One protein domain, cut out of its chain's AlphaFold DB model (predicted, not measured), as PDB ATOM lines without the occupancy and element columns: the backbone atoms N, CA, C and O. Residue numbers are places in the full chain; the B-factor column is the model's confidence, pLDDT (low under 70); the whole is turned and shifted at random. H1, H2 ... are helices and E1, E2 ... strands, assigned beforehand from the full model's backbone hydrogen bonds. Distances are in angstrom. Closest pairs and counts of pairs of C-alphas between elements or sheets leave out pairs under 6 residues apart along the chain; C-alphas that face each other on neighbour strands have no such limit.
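This is residues 202 to 314 of the 314 residues of the protein "Uncharacterized conserved protein GlcG, DUF336 family" of Bradyrhizobium sp. Rc2d (UniProt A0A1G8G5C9). Picture a small three-stranded sheet, E1, E5 and E4, with the short helix H1 packed over one face and running along its strands, and a little hairpin of E2 and E3 near the first residue of E4. From this body the long helix H2 leads away, and its far part sticks out as an arm, residues 301 to 314, of which 301 to 313 belong to H2; without these residues the body spans 44 by 26 by 21 A. The printed part has 113 residues, with elements in the order E1 H1 E2 E3 E4 E5 H2; the sheet E1 E5 E4 is mixed, and E2 with E3 is antiparallel. The class is mixed, helices and strands, though only 56 residues, under half, are in named elements. The whole is loose, with a radius of gyration of the C-alphas of 17.3 A, and elongated, spanning 60 by 33 by 23 A.

Start at E1, residues 203 to 207, an edge strand parallel to E5, residues 267 to 272, at 30 degrees; look for N 205 and O 269, 2.8 A apart and within hydrogen-bond range. On the other side of E5 is E4, residues 257 to 261, antiparallel at 157 degrees; these two form a hairpin, and N 270 and O 258 are 2.7 A apart. H1, residues 210 to 219, is on this sheet at a height of 9.2 A, over E5 and along the strands, at 23 degrees to E5 on the local plane; the closest C-alphas of H1 and E5 are those of Ile 210 and Glu 272, 5.7 A apart. Next find the hairpin of E2, residues 228 to 230, and E3, residues 243 to 245, antiparallel at 145 degrees, with N 244 and O 229 at 2.8 A. The closest C-alphas of E2 and E4 are those of Phe 228 and Tyr 257, 5.3 A apart. H2, residues 290 to 313, is not on the sheet E1 E5 E4 and is apart from H1. In H1 and H2 every O i to N i+4 pair is within hydrogen-bond range.

Find C-alpha 203 at (320.809, -268.475, 137.822), where E1 begins its 13.1 A. H1 follows and spans 14.3 A; E4 then covers 13.9 A and E5 16.7 A, while E2 and E3 have three residues each. H2 begins at C-alpha 290, (342.781, -273.838, 149.017), and runs 34.7 A to C-alpha 313 at (355.483, -249.324, 128.050).

The C-alphas of Arg 219 and Gly 314 are the two farthest apart, at 61.7 A. The printed part has no cut and ends at the chain's last residue. The links E2 to E3, E3 to E4 and E5 to H2 are long. Mean pLDDT of the printed part is 85.2; look for values under 70 at residues 232 to 241 and 310 to 314.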
ATOM      1  N   GLY A 202     321.833-271.313 134.765       88.00
ATOM      2  CA  GLY A 202     322.936-270.652 135.475       88.00
ATOM      3  C   GLY A 202     322.513-269.484 136.370       88.00
ATOM      4  O   GLY A 202     323.329-268.611 136.658       88.00
ATOM      5  N   LEU A 203     321.255-269.445 136.821       94.75
ATOM      6  CA  LEU A 203     320.809-268.475 137.822       94.75
ATOM      7  C   LEU A 203     321.212-268.941 139.221       94.75
ATOM      8  O   LEU A 203     320.847-270.040 139.634       94.75
ATOM      9  N   HIS A 204     321.947-268.104 139.955       94.31
ATOM     10  CA  HIS A 204     322.429-268.435 141.295       94.31
ATOM     11  C   HIS A 204     321.585-267.772 142.386       94.31
ATOM     12  O   HIS A 204     321.402-266.555 142.394       94.31
ATOM     13  N   LEU A 205     321.139-268.574 143.351       96.00
ATOM     14  CA  LEU A 205     320.518-268.127 144.594       96.00
ATOM     15  C   LEU A 205     321.469-268.391 145.753       96.00
ATOM     16  O   LEU A 205     321.969-269.500 145.936       96.00
ATOM     17  N   ILE A 206     321.723-267.357 146.545       95.31
ATOM     18  CA  ILE A 206     322.688-267.427 147.637       95.31
ATOM     19  C   ILE A 206     321.979-267.870 148.908       95.31
ATOM     20  O   ILE A 206     320.969-267.287 149.295       95.31
ATOM     21  N   VAL A 207     322.543-268.872 149.579       95.88
ATOM     22  CA  VAL A 207     322.048-269.366 150.866       95.88
ATOM     23  C   VAL A 207     323.188-269.494 151.865       95.88
ATOM     24  O   VAL A 207     324.333-269.729 151.494       95.88
ATOM     25  N   SER A 208     322.883-269.350 153.150       94.81
ATOM     26  CA  SER A 208     323.859-269.546 154.230       94.81
ATOM     27  C   SER A 208     323.943-270.998 154.704       94.81
ATOM     28  O   SER A 208     324.929-271.382 155.327       94.81
ATOM     29  N   ASN A 209     322.909-271.801 154.428       95.00
ATOM     30  CA  ASN A 209     322.860-273.221 154.754       95.00
ATOM     31  C   ASN A 209     322.102-273.983 153.660       95.00
ATOM     32  O   ASN A 209     320.873-273.890 153.545       95.00
ATOM     33  N   ILE A 210     322.845-274.733 152.850       95.69
ATOM     34  CA  ILE A 210     322.304-275.462 151.705       95.69
ATOM     35  C   ILE A 210     321.375-276.598 152.140       95.69
ATOM     36  O   ILE A 210     320.327-276.798 151.535       95.69
ATOM     37  N   GLU A 211     321.704-277.311 153.214       95.19
ATOM     38  CA  GLU A 211     320.936-278.461 153.699       95.19
ATOM     39  C   GLU A 211     319.586-278.021 154.262       95.19
ATOM     40  O   GLU A 211     318.553-278.518 153.818       95.19
ATOM     41  N   ALA A 212     319.579-277.003 155.125       95.75
ATOM     42  CA  ALA A 212     318.345-276.446 155.675       95.75
ATOM     43  C   ALA A 212     317.430-275.877 154.575       95.75
ATOM     44  O   ALA A 212     316.214-276.078 154.608       95.75
ATOM     45  N   THR A 213     318.010-275.213 153.566       95.69
ATOM     46  CA  THR A 213     317.260-274.718 152.398       95.69
ATOM     47  C   THR A 213     316.579-275.870 151.668       95.69
ATOM     48  O   THR A 213     315.391-275.808 151.357       95.69
ATOM     49  N   ARG A 214     317.319-276.951 151.409       96.00
ATOM     50  CA  ARG A 214     316.788-278.124 150.715       96.00
ATOM     51  C   ARG A 214     315.672-278.777 151.510       96.00
ATOM     52  O   ARG A 214     314.646-279.096 150.923       96.00
ATOM     53  N   GLU A 215     315.856-278.979 152.810       95.69
ATOM     54  CA  GLU A 215     314.838-279.574 153.680       95.69
ATOM     55  C   GLU A 215     313.544-278.753 153.691       95.69
ATOM     56  O   GLU A 215     312.454-279.316 153.600       95.69
ATOM     57  N   GLU A 216     313.650-277.424 153.761       95.25
ATOM     58  CA  GLU A 216     312.499-276.521 153.681       95.25
ATOM     59  C   GLU A 216     311.774-276.637 152.335       95.25
ATOM     60  O   GLU A 216     310.555-276.788 152.310       95.25
ATOM     61  N   LEU A 217     312.500-276.627 151.217       95.00
ATOM     62  CA  LEU A 217     311.896-276.718 149.886       95.00
ATOM     63  C   LEU A 217     311.269-278.088 149.612       95.00
ATOM     64  O   LEU A 217     310.169-278.158 149.063       95.00
ATOM     65  N   HIS A 218     311.893-279.169 150.083       94.25
ATOM     66  CA  HIS A 218     311.291-280.502 150.032       94.25
ATOM     67  C   HIS A 218     309.998-280.565 150.853       94.25
ATOM     68  O   HIS A 218     309.019-281.153 150.396       94.25
ATOM     69  N   ARG A 219     309.944-279.917 152.030       95.19
ATOM     70  CA  ARG A 219     308.706-279.812 152.827       95.19
ATOM     71  C   ARG A 219     307.590-279.065 152.094       95.19
ATOM     72  O   ARG A 219     306.422-279.338 152.353       95.19
ATOM     73  N   ARG A 220     307.934-278.177 151.158       93.75
ATOM     74  CA  ARG A 220     306.987-277.476 150.274       93.75
ATOM     75  C   ARG A 220     306.657-278.242 148.990       93.75
ATOM     76  O   ARG A 220     305.919-277.733 148.158       93.75
ATOM     77  N   GLY A 221     307.183-279.456 148.819       93.69
ATOM     78  CA  GLY A 221     306.946-280.283 147.635       93.69
ATOM     79  C   GLY A 221     307.771-279.885 146.407       93.69
ATOM     80  O   GLY A 221     307.481-280.352 145.309       93.69
ATOM     81  N   ILE A 222     308.799-279.050 146.574       94.56
ATOM     82  CA  ILE A 222     309.683-278.628 145.486       94.56
ATOM     83  C   ILE A 222     310.831-279.628 145.351       94.56
ATOM     84  O   ILE A 222     311.575-279.878 146.301       94.56
ATOM     85  N   ALA A 223     310.988-280.187 144.151       94.25
ATOM     86  CA  ALA A 223     312.088-281.088 143.837       94.25
ATOM     87  C   ALA A 223     313.404-280.305 143.722       94.25
ATOM     88  O   ALA A 223     313.568-279.464 142.841       94.25
ATOM     89  N   VAL A 224     314.352-280.615 144.603       95.50
ATOM     90  CA  VAL A 224     315.724-280.098 144.564       95.50
ATOM     91  C   VAL A 224     316.656-281.305 144.420       95.50
ATOM     92  O   VAL A 224     316.361-282.362 144.974       95.50
ATOM     93  N   SER A 225     317.766-281.171 143.679       94.44
ATOM     94  CA  SER A 225     318.785-282.220 143.442       94.44
ATOM     95  C   SER A 225     319.355-282.793 144.743       94.44
ATOM     96  O   SER A 225     318.905-282.401 145.797       94.44
ATOM     97  N   GLY A 226     320.379-283.652 144.762       92.81
ATOM     98  CA  GLY A 226     321.240-283.823 145.955       92.81
ATOM     99  C   GLY A 226     322.076-282.561 146.226       92.81
ATOM    100  O   GLY A 226     322.217-281.741 145.319       92.81
ATOM    101  N   ALA A 227     322.598-282.364 147.445       93.88
ATOM    102  CA  ALA A 227     323.679-281.389 147.623       93.88
ATOM    103  C   ALA A 227     324.922-281.955 146.935       93.88
ATOM    104  O   ALA A 227     325.105-283.175 146.933       93.88
ATOM    105  N   PHE A 228     325.741-281.102 146.341       92.44
ATOM    106  CA  PHE A 228     326.961-281.516 145.665       92.44
ATOM    107  C   PHE A 228     328.049-280.451 145.797       92.44
ATOM    108  O   PHE A 228     327.767-279.287 146.088       92.44
ATOM    109  N   HIS A 229     329.291-280.854 145.578       90.50
ATOM    110  CA  HIS A 229     330.443-279.964 145.512       90.50
ATOM    111  C   HIS A 229     331.391-280.409 144.404       90.50
ATOM    112  O   HIS A 229     331.344-281.554 143.959       90.50
ATOM    113  N   ASP A 230     332.243-279.491 143.973       84.25
ATOM    114  CA  ASP A 230     333.288-279.760 142.993       84.25
ATOM    115  C   ASP A 230     334.585-280.177 143.707       84.25
ATOM    116  O   ASP A 230     334.972-279.544 144.697       84.25
ATOM    117  N   THR A 231     335.256-281.237 143.241       74.62
ATOM    118  CA  THR A 231     336.526-281.697 143.838       74.62
ATOM    119  C   THR A 231     337.686-280.742 143.623       74.62
ATOM    120  O   THR A 231     338.591-280.703 144.453       74.62
ATOM    121  N   GLY A 232     337.654-279.956 142.550       66.56
ATOM    122  CA  GLY A 232     338.589-278.870 142.312       66.56
ATOM    123  C   GLY A 232     338.334-277.663 143.209       66.56
ATOM    124  O   GLY A 232     339.124-276.730 143.178       66.56
ATOM    125  N   GLY A 233     337.255-277.642 144.006       60.19
ATOM    126  CA  GLY A 233     336.972-276.574 144.970       60.19
ATOM    127  C   GLY A 233     336.690-275.213 144.326       60.19
ATOM    128  O   GLY A 233     336.773-274.188 145.008       60.19
ATOM    129  N   ILE A 234     336.393-275.199 143.025       61.44
ATOM    130  CA  ILE A 234     336.242-274.006 142.187       61.44
ATOM    131  C   ILE A 234     334.770-273.855 141.776       61.44
ATOM    132  O   ILE A 234     333.964-274.770 141.928       61.44
ATOM    133  N   PHE A 235     334.399-272.640 141.362       62.62
ATOM    134  CA  PHE A 235     333.076-272.239 140.872       62.62
ATOM    135  C   PHE A 235     332.326-273.330 140.090       62.62
ATOM    136  O   PHE A 235     332.927-274.099 139.358       62.62
ATOM    137  N   HIS A 236     330.994-273.330 140.177       61.47
ATOM    138  CA  HIS A 236     330.118-274.251 139.447       61.47
ATOM    139  C   HIS A 236     330.516-274.432 137.963       61.47
ATOM    140  O   HIS A 236     330.428-273.491 137.167       61.47
ATOM    141  N   HIS A 237     330.897-275.657 137.586       61.97
ATOM    142  CA  HIS A 237     331.246-276.042 136.219       61.97
ATOM    143  C   HIS A 237     330.066-276.707 135.498       61.97
ATOM    144  O   HIS A 237     329.370-277.560 136.045       61.97
ATOM    145  N   ALA A 238     329.852-276.342 134.230       56.16
ATOM    146  CA  ALA A 238     328.767-276.898 133.419       56.16
ATOM    147  C   ALA A 238     328.988-278.367 133.013       56.16
ATOM    148  O   ALA A 238     328.034-279.037 132.627       56.16
ATOM    149  N   ASP A 239     330.223-278.877 133.057       58.38
ATOM    150  CA  ASP A 239     330.568-280.184 132.494       58.38
ATOM    151  C   ASP A 239     330.428-281.362 133.471       58.38
ATOM    152  O   ASP A 239     330.573-282.506 133.051       58.38
ATOM    153  N   THR A 240     330.021-281.137 134.725       60.84
ATOM    154  CA  THR A 240     329.626-282.149 135.738       60.84
ATOM    155  C   THR A 240     330.647-283.251 136.075       60.84
ATOM    156  O   THR A 240     330.382-284.077 136.947       60.84
ATOM    157  N   LYS A 241     331.814-283.279 135.420       64.00
ATOM    158  CA  LYS A 241     332.787-284.386 135.472       64.00
ATOM    159  C   LYS A 241     333.413-284.599 136.848       64.00
ATOM    160  O   LYS A 241     333.846-285.710 137.137       64.00
ATOM    161  N   GLU A 242     333.438-283.559 137.672       73.12
ATOM    162  CA  GLU A 242     334.105-283.533 138.978       73.12
ATOM    163  C   GLU A 242     333.135-283.244 140.139       73.12
ATOM    164  O   GLU A 242     333.544-282.903 141.249       73.12
ATOM    165  N   LEU A 243     331.826-283.411 139.902       81.94
ATOM    166  CA  LEU A 243     330.810-283.214 140.932       81.94
ATOM    167  C   LEU A 243     330.693-284.440 141.838       81.94
ATOM    168  O   LEU A 243     330.376-285.548 141.399       81.94
ATOM    169  N   VAL A 244     330.875-284.212 143.134       87.88
ATOM    170  CA  VAL A 244     330.739-285.220 144.182       87.88
ATOM    171  C   VAL A 244     329.480-284.956 144.995       87.88
ATOM    172  O   VAL A 244     329.138-283.820 145.318       87.88
ATOM    173  N   SER A 245     328.777-286.038 145.332       91.19
ATOM    174  CA  SER A 245     327.584-285.992 146.175       91.19
ATOM    175  C   SER A 245     327.919-285.539 147.600       91.19
ATOM    176  O   SER A 245     328.884-286.002 148.204       91.19
ATOM    177  N   GLY A 246     327.045-284.715 148.168       91.81
ATOM    178  CA  GLY A 246     327.178-284.110 149.490       91.81
ATOM    179  C   GLY A 246     327.712-282.674 149.433       91.81
ATOM    180  O   GLY A 246     328.306-282.273 148.431       91.81
ATOM    181  N   PRO A 247     327.499-281.873 150.490       92.44
ATOM    182  CA  PRO A 247     328.130-280.560 150.601       92.44
ATOM    183  C   PRO A 247     329.658-280.699 150.677       92.44
ATOM    184  O   PRO A 247     330.174-281.775 150.988       92.44
ATOM    185  N   ASN A 248     330.382-279.603 150.443       91.94
ATOM    186  CA  ASN A 248     331.826-279.584 150.651       91.94
ATOM    187  C   ASN A 248     332.141-280.018 152.102       91.94
ATOM    188  O   ASN A 248     331.608-279.408 153.034       91.94
ATOM    189  N   PRO A 249     332.998-281.034 152.331       90.38
ATOM    190  CA  PRO A 249     333.225-281.580 153.671       90.38
ATOM    191  C   PRO A 249     333.764-280.556 154.674       90.38
ATOM    192  O   PRO A 249     333.491-280.652 155.868       90.38
ATOM    193  N   GLN A 250     334.514-279.561 154.197       89.75
ATOM    194  CA  GLN A 250     335.079-278.489 155.015       89.75
ATOM    195  C   GLN A 250     334.137-277.281 155.162       89.75
ATOM    196  O   GLN A 250     334.511-276.312 155.823       89.75
ATOM    197  N   ARG A 251     332.943-277.325 154.547       91.62
ATOM    198  CA  ARG A 251     331.920-276.262 154.539       91.62
ATOM    199  C   ARG A 251     332.488-274.879 154.210       91.62
ATOM    200  O   ARG A 251     332.088-273.872 154.795       91.62
ATOM    201  N   LYS A 252     333.440-274.835 153.273       92.06
ATOM    202  CA  LYS A 252     334.013-273.576 152.792       92.06
ATOM    203  C   LYS A 252     332.977-272.789 151.993       92.06
ATOM    204  O   LYS A 252     332.143-273.360 151.287       92.06
ATOM    205  N   SER A 253     333.043-271.465 152.098       92.12
ATOM    206  CA  SER A 253     332.196-270.556 151.328       92.12
ATOM    207  C   SER A 253     332.398-270.790 149.826       92.12
ATOM    208  O   SER A 253     333.516-271.066 149.393       92.12
ATOM    209  N   TYR A 254     331.329-270.666 149.035       91.06
ATOM    210  CA  TYR A 254     331.272-270.930 147.588       91.06
ATOM    211  C   TYR A 254     331.438-272.400 147.163       91.06
ATOM    212  O   TYR A 254     331.379-272.662 145.965       91.06
ATOM    213  N   ALA A 255     331.608-273.359 148.080       91.50
ATOM    214  CA  ALA A 255     331.991-274.729 147.717       91.50
ATOM    215  C   ALA A 255     330.836-275.748 147.662       91.50
ATOM    216  O   ALA A 255     331.028-276.839 147.133       91.50
ATOM    217  N   SER A 256     329.654-275.425 148.193       93.19
ATOM    218  CA  SER A 256     328.499-276.338 148.211       93.19
ATOM    219  C   SER A 256     327.356-275.816 147.347       93.19
ATOM    220  O   SER A 256     327.015-274.632 147.404       93.19
ATOM    221  N   TYR A 257     326.719-276.723 146.611       94.12
ATOM    222  CA  TYR A 257     325.676-276.410 145.643       94.12
ATOM    223  C   TYR A 257     324.476-277.356 145.753       94.12
ATOM    224  O   TYR A 257     324.562-278.474 146.263       94.12
ATOM    225  N   ALA A 258     323.337-276.900 145.246       94.81
ATOM    226  CA  ALA A 258     322.173-277.718 144.925       94.81
ATOM    227  C   ALA A 258     321.433-277.064 143.755       94.81
ATOM    228  O   ALA A 258     321.580-275.869 143.541       94.81
ATOM    229  N   SER A 259     320.623-277.807 143.011       94.88
ATOM    230  CA  SER A 259     319.900-277.261 141.859       94.88
ATOM    231  C   SER A 259     318.428-277.636 141.877       94.88
ATOM    232  O   SER A 259     318.038-278.643 142.471       94.88
ATOM    233  N   PHE A 260     317.610-276.817 141.232       95.88
ATOM    234  CA  PHE A 260     316.222-277.128 140.915       95.88
ATOM    235  C   PHE A 260     315.855-276.510 139.566       95.88
ATOM    236  O   PHE A 260     316.549-275.624 139.063       95.88
ATOM    237  N   SER A 261     314.752-276.975 138.993       97.19
ATOM    238  CA  SER A 261     314.182-276.413 137.773       97.19
ATOM    239  C   SER A 261     312.765-275.942 138.043       97.19
ATOM    240  O   SER A 261     312.049-276.540 138.850       97.19
ATOM    241  N   ASP A 262     312.365-274.874 137.365       97.06
ATOM    242  CA  ASP A 262     310.954-274.517 137.286       97.06
ATOM    243  C   ASP A 262     310.178-275.516 136.390       97.06
ATOM    244  O   ASP A 262     310.785-276.398 135.771       97.06
ATOM    245  N   PRO A 263     308.839-275.415 136.302       97.19
ATOM    246  CA  PRO A 263     308.021-276.333 135.506       97.19
ATOM    247  C   PRO A 263     308.330-276.349 134.003       97.19
ATOM    248  O   PRO A 263     307.903-277.274 133.315       97.19
ATOM    249  N   ASP A 264     309.010-275.327 133.490       97.75
ATOM    250  CA  ASP A 264     309.389-275.190 132.086       97.75
ATOM    251  C   ASP A 264     310.832-275.644 131.826       97.75
ATOM    252  O   ASP A 264     311.204-275.874 130.679       97.75
ATOM    253  N   GLY A 265     311.626-275.838 132.882       96.88
ATOM    254  CA  GLY A 265     313.012-276.286 132.818       96.88
ATOM    255  C   GLY A 265     314.041-275.183 133.057       96.88
ATOM    256  O   GLY A 265     315.235-275.475 132.988       96.88
ATOM    257  N   ASN A 266     313.630-273.947 133.373       97.94
ATOM    258  CA  ASN A 266     314.574-272.884 133.712       97.94
ATOM    259  C   ASN A 266     315.351-273.293 134.970       97.94
ATOM    260  O   ASN A 266     314.761-273.609 136.008       97.94
ATOM    261  N   GLY A 267     316.676-273.332 134.856       96.06
ATOM    262  CA  GLY A 267     317.563-273.914 135.854       96.06
ATOM    263  C   GLY A 267     318.067-272.906 136.877       96.06
ATOM    264  O   GLY A 267     318.551-271.823 136.535       96.06
ATOM    265  N   TRP A 268     318.017-273.324 138.137       96.25
ATOM    266  CA  TRP A 268     318.470-272.571 139.295       96.25
ATOM    267  C   TRP A 268     319.505-273.364 140.077       96.25
ATOM    268  O   TRP A 268     319.369-274.573 140.270       96.25
ATOM    269  N   VAL A 269     320.516-272.665 140.579       94.81
ATOM    270  CA  VAL A 269     321.574-273.217 141.420       94.81
ATOM    271  C   VAL A 269     321.577-272.467 142.744       94.81
ATOM    272  O   VAL A 269     321.820-271.266 142.802       94.81
ATOM    273  N   PHE A 270     321.325-273.171 143.837       95.44
ATOM    274  CA  PHE A 270     321.678-272.685 145.159       95.44
ATOM    275  C   PHE A 270     323.185-272.799 145.356       95.44
ATOM    276  O   PHE A 270     323.762-273.855 145.096       95.44
ATOM    277  N   GLN A 271     323.802-271.739 145.866       94.88
ATOM    278  CA  GLN A 271     325.205-271.725 146.260       94.88
ATOM    279  C   GLN A 271     325.331-271.303 147.722       94.88
ATOM    280  O   GLN A 271     324.815-270.258 148.127       94.88
ATOM    281  N   GLU A 272     326.029-272.118 148.510       95.00
ATOM    282  CA  GLU A 272     326.310-271.817 149.911       95.00
ATOM    283  C   GLU A 272     327.419-270.762 150.014       95.00
ATOM    284  O   GLU A 272     328.555-271.003 149.602       95.00
ATOM    285  N   ILE A 273     327.099-269.585 150.557       94.31
ATOM    286  CA  ILE A 273     328.059-268.498 150.777       94.31
ATOM    287  C   ILE A 273     327.927-268.014 152.217       94.31
ATOM    288  O   ILE A 273     326.911-267.445 152.613       94.31
ATOM    289  N   THR A 274     328.994-268.206 152.987       92.75
ATOM    290  CA  THR A 274     329.106-267.802 154.399       92.75
ATOM    291  C   THR A 274     330.073-266.633 154.596       92.75
ATOM    292  O   THR A 274     329.967-265.904 155.578       92.75
ATOM    293  N   ALA A 275     330.959-266.399 153.623       91.62
ATOM    294  CA  ALA A 275     331.859-265.250 153.541       91.62
ATOM    295  C   ALA A 275     331.964-264.775 152.088       91.62
ATOM    296  O   ALA A 275     332.044-265.595 151.171       91.62
ATOM    297  N   ARG A 276     331.958-263.459 151.851       89.62
ATOM    298  CA  ARG A 276     332.037-262.900 150.494       89.62
ATOM    299  C   ARG A 276     333.477-262.894 149.991       89.62
ATOM    300  O   ARG A 276     334.334-262.242 150.568       89.62
ATOM    301  N   LEU A 277     333.703-263.568 148.866       85.62
ATOM    302  CA  LEU A 277     334.952-263.500 148.127       85.62
ATOM    303  C   LEU A 277     335.111-262.112 147.506       85.62
ATOM    304  O   LEU A 277     334.217-261.639 146.800       85.62
ATOM    305  N   THR A 278     336.255-261.482 147.743       80.31
ATOM    306  CA  THR A 278     336.661-260.274 147.021       80.31
ATOM    307  C   THR A 278     337.838-260.601 146.107       80.31
ATOM    308  O   THR A 278     338.426-261.674 146.201       80.31
ATOM    309  N   GLY A 279     338.209-259.686 145.207       78.06
ATOM    310  CA  GLY A 279     339.397-259.859 144.356       78.06
ATOM    311  C   GLY A 279     340.733-259.875 145.116       78.06
ATOM    312  O   GLY A 279     341.775-259.854 144.471       78.06
ATOM    313  N   HIS A 280     340.692-259.861 146.448       81.56
ATOM    314  CA  HIS A 280     341.807-259.984 147.369       81.56
ATOM    315  C   HIS A 280     341.385-260.890 148.538       81.56
ATOM    316  O   HIS A 280     340.246-260.810 149.008       81.56
ATOM    317  N   ILE A 281     342.291-261.749 149.002       83.56
ATOM    318  CA  ILE A 281     342.081-262.622 150.165       83.56
ATOM    319  C   ILE A 281     343.218-262.358 151.146       83.56
ATOM    320  O   ILE A 281     344.386-262.519 150.781       83.56
ATOM    321  N   GLU A 282     342.867-261.971 152.370       83.69
ATOM    322  CA  GLU A 282     343.834-261.689 153.432       83.69
ATOM    323  C   GLU A 282     344.629-262.948 153.823       83.69
ATOM    324  O   GLU A 282     344.191-264.089 153.646       83.69
ATOM    325  N   ASP A 283     345.840-262.752 154.343       81.44
ATOM    326  CA  ASP A 283     346.650-263.863 154.832       81.44
ATOM    327  C   ASP A 283     346.026-264.494 156.081       81.44
ATOM    328  O   ASP A 283     345.767-263.818 157.073       81.44
ATOM    329  N   GLY A 284     345.810-265.811 156.025       83.38
ATOM    330  CA  GLY A 284     345.177-266.574 157.102       83.38
ATOM    331  C   GLY A 284     343.650-266.659 157.021       83.38
ATOM    332  O   GLY A 284     343.048-267.234 157.923       83.38
ATOM    333  N   ASP A 285     343.014-266.136 155.966       85.81
ATOM    334  CA  ASP A 285     341.579-266.344 155.751       85.81
ATOM    335  C   ASP A 285     341.292-267.805 155.364       85.81
ATOM    336  O   ASP A 285     341.654-268.281 154.286       85.81
ATOM    337  N   GLU A 286     340.622-268.525 156.263       89.75
ATOM    338  CA  GLU A 286     340.241-269.926 156.081       89.75
ATOM    339  C   GLU A 286     338.810-270.091 155.547       89.75
ATOM    340  O   GLU A 286     338.285-271.205 155.529       89.75
ATOM    341  N   SER A 287     338.136-269.022 155.125       90.62
ATOM    342  CA  SER A 287     336.734-269.088 154.687       90.62
ATOM    343  C   SER A 287     336.547-269.828 153.359       90.62
ATOM    344  O   SER A 287     335.448-270.307 153.067       90.62
ATOM    345  N   PHE A 288     337.604-269.935 152.555       90.94
ATOM    346  CA  PHE A 288     337.579-270.449 151.185       90.94
ATOM    347  C   PHE A 288     338.365-271.759 151.046       90.94
ATOM    348  O   PHE A 288     339.135-272.150 151.925       90.94
ATOM    349  N   THR A 289     338.159-272.467 149.935       88.81
ATOM    350  CA  THR A 289     338.960-273.649 149.586       88.81
ATOM    351  C   THR A 289     340.398-273.235 149.226       88.81
ATOM    352  O   THR A 289     340.617-272.112 148.746       88.81
ATOM    353  N   PRO A 290     341.406-274.101 149.446       87.19
ATOM    354  CA  PRO A 290     342.781-273.838 149.017       87.19
ATOM    355  C   PRO A 290     342.895-273.533 147.517       87.19
ATOM    356  O   PRO A 290     343.655-272.653 147.113       87.19
ATOM    357  N   GLU A 291     342.101-274.215 146.697       85.88
ATOM    358  CA  GLU A 291     342.086-274.081 145.243       85.88
ATOM    359  C   GLU A 291     341.554-272.708 144.816       85.88
ATOM    360  O   GLU A 291     342.215-271.997 144.051       85.88
ATOM    361  N   LEU A 292     340.421-272.273 145.385       85.44
ATOM    362  CA  LEU A 292     339.868-270.936 145.149       85.44
ATOM    363  C   LEU A 292     340.836-269.843 145.617       85.44
ATOM    364  O   LEU A 292     341.045-268.848 144.920       85.44
ATOM    365  N   THR A 293     341.471-270.054 146.769       86.38
ATOM    366  CA  THR A 293     342.441-269.111 147.342       86.38
ATOM    367  C   THR A 293     343.654-268.935 146.432       86.38
ATOM    368  O   THR A 293     344.075-267.809 146.158       86.38
ATOM    369  N   SER A 294     344.190-270.043 145.915       86.25
ATOM    370  CA  SER A 294     345.312-270.053 144.973       86.25
ATOM    371  C   SER A 294     344.986-269.285 143.688       86.25
ATOM    372  O   SER A 294     345.771-268.443 143.249       86.25
ATOM    373  N   ILE A 295     343.791-269.495 143.123       85.06
ATOM    374  CA  ILE A 295     343.354-268.822 141.893       85.06
ATOM    375  C   ILE A 295     343.208-267.317 142.087       85.06
ATOM    376  O   ILE A 295     343.690-266.549 141.255       85.06
ATOM    377  N   VAL A 296     342.570-266.876 143.174       85.94
ATOM    378  CA  VAL A 296     342.383-265.440 143.418       85.94
ATOM    379  C   VAL A 296     343.725-264.746 143.625       85.94
ATOM    380  O   VAL A 296     343.968-263.705 143.018       85.94
ATOM    381  N   ARG A 297     344.635-265.355 144.393       85.56
ATOM    382  CA  ARG A 297     345.991-264.823 144.597       85.56
ATOM    383  C   ARG A 297     346.803-264.790 143.300       85.56
ATOM    384  O   ARG A 297     347.486-263.802 143.035       85.56
ATOM    385  N   GLY A 298     346.694-265.822 142.461       85.12
ATOM    386  CA  GLY A 298     347.319-265.853 141.135       85.12
ATOM    387  C   GLY A 298     346.782-264.758 140.207       85.12
ATOM    388  O   GLY A 298     347.557-264.009 139.614       85.12
ATOM    389  N   ALA A 299     345.459-264.593 140.143       83.38
ATOM    390  CA  ALA A 299     344.818-263.547 139.346       83.38
ATOM    391  C   ALA A 299     345.171-262.134 139.841       83.38
ATOM    392  O   ALA A 299     345.337-261.211 139.037       83.38
ATOM    393  N   GLU A 300     345.306-261.950 141.156       83.75
ATOM    394  CA  GLU A 300     345.769-260.700 141.751       83.75
ATOM    395  C   GLU A 300     347.220-260.395 141.350       83.75
ATOM    396  O   GLU A 300     347.517-259.273 140.925       83.75
ATOM    397  N   PHE A 301     348.108-261.391 141.420       80.81
ATOM    398  CA  PHE A 301     349.500-261.265 140.992       80.81
ATOM    399  C   PHE A 301     349.611-260.885 139.508       80.81
ATOM    400  O   PHE A 301     350.285-259.911 139.164       80.81
ATOM    401  N   ASP A 302     348.885-261.580 138.630       80.69
ATOM    402  CA  ASP A 302     348.877-261.291 137.192       80.69
ATOM    403  C   ASP A 302     348.332-259.894 136.882       80.69
ATOM    404  O   ASP A 302     348.847-259.195 136.001       80.69
ATOM    405  N   ARG A 303     347.307-259.448 137.619       79.31
ATOM    406  CA  ARG A 303     346.763-258.093 137.484       79.31
ATOM    407  C   ARG A 303     347.805-257.041 137.867       79.31
ATOM    408  O   ARG A 303     347.967-256.079 137.117       79.31
ATOM    409  N   ARG A 304     348.520-257.223 138.983       75.69
ATOM    410  CA  ARG A 304     349.599-256.312 139.416       75.69
ATOM    411  C   ARG A 304     350.717-256.252 138.374       75.69
ATOM    412  O   ARG A 304     351.069-255.166 137.924       75.69
ATOM    413  N   ARG A 305     351.161-257.408 137.875       78.69
ATOM    414  CA  ARG A 305     352.202-257.497 136.842       78.69
ATOM    415  C   ARG A 305     351.802-256.822 135.525       78.69
ATOM    416  O   ARG A 305     352.623-256.164 134.896       78.69
ATOM    417  N   ARG A 306     350.542-256.955 135.088       72.06
ATOM    418  CA  ARG A 306     350.041-256.258 133.885       72.06
ATOM    419  C   ARG A 306     350.032-254.742 134.057       72.06
ATOM    420  O   ARG A 306     350.335-254.034 133.103       72.06
ATOM    421  N   ILE A 307     349.696-254.251 135.249       70.38
ATOM    422  CA  ILE A 307     349.747-252.816 135.556       70.38
ATOM    423  C   ILE A 307     351.194-252.313 135.485       70.38
ATOM    424  O   ILE A 307     351.436-251.291 134.853       70.38
ATOM    425  N   GLU A 308     352.149-253.052 136.050       70.12
ATOM    426  CA  GLU A 308     353.578-252.707 136.003       70.12
ATOM    427  C   GLU A 308     354.137-252.699 134.572       70.12
ATOM    428  O   GLU A 308     354.833-251.765 134.187       70.12
ATOM    429  N   ILE A 309     353.792-253.700 133.752       70.00
ATOM    430  CA  ILE A 309     354.219-253.763 132.343       70.00
ATOM    431  C   ILE A 309     353.629-252.603 131.536       70.00
ATOM    432  O   ILE A 309     354.346-251.969 130.767       70.00
ATOM    433  N   ASN A 310     352.342-252.303 131.716       53.91
ATOM    434  CA  ASN A 310     351.698-251.195 131.008       53.91
ATOM    435  C   ASN A 310     352.244-249.832 131.454       53.91
ATOM    436  O   ASN A 310     352.324-248.925 130.636       53.91
ATOM    437  N   ALA A 311     352.652-249.697 132.719       50.94
ATOM    438  CA  ALA A 311     353.319-248.500 133.223       50.94
ATOM    439  C   ALA A 311     354.756-248.339 132.690       50.94
ATOM    440  O   ALA A 311     355.250-247.222 132.638       50.94
ATOM    441  N   ALA A 312     355.421-249.428 132.290       50.22
ATOM    442  CA  ALA A 312     356.765-249.401 131.704       50.22
ATOM    443  C   ALA A 312     356.778-249.222 130.171       50.22
ATOM    444  O   ALA A 312     357.845-249.017 129.592       50.22
ATOM    445  N   ALA A 313     355.624-249.356 129.510       46.31
ATOM    446  CA  ALA A 313     355.483-249.324 128.050       46.31
ATOM    447  C   ALA A 313     354.831-248.039 127.499       46.31
ATOM    448  O   ALA A 313     354.756-247.890 126.278       46.31
ATOM    449  N   GLY A 314     354.338-247.154 128.370       40.53
ATOM    450  CA  GLY A 314     353.792-245.833 128.026       40.53
ATOM    451  C   GLY A 314     354.709-244.713 128.486       40.53
ATOM    452  O   GLY A 314     354.645-243.638 127.851       40.53
TER     453      GLY A 314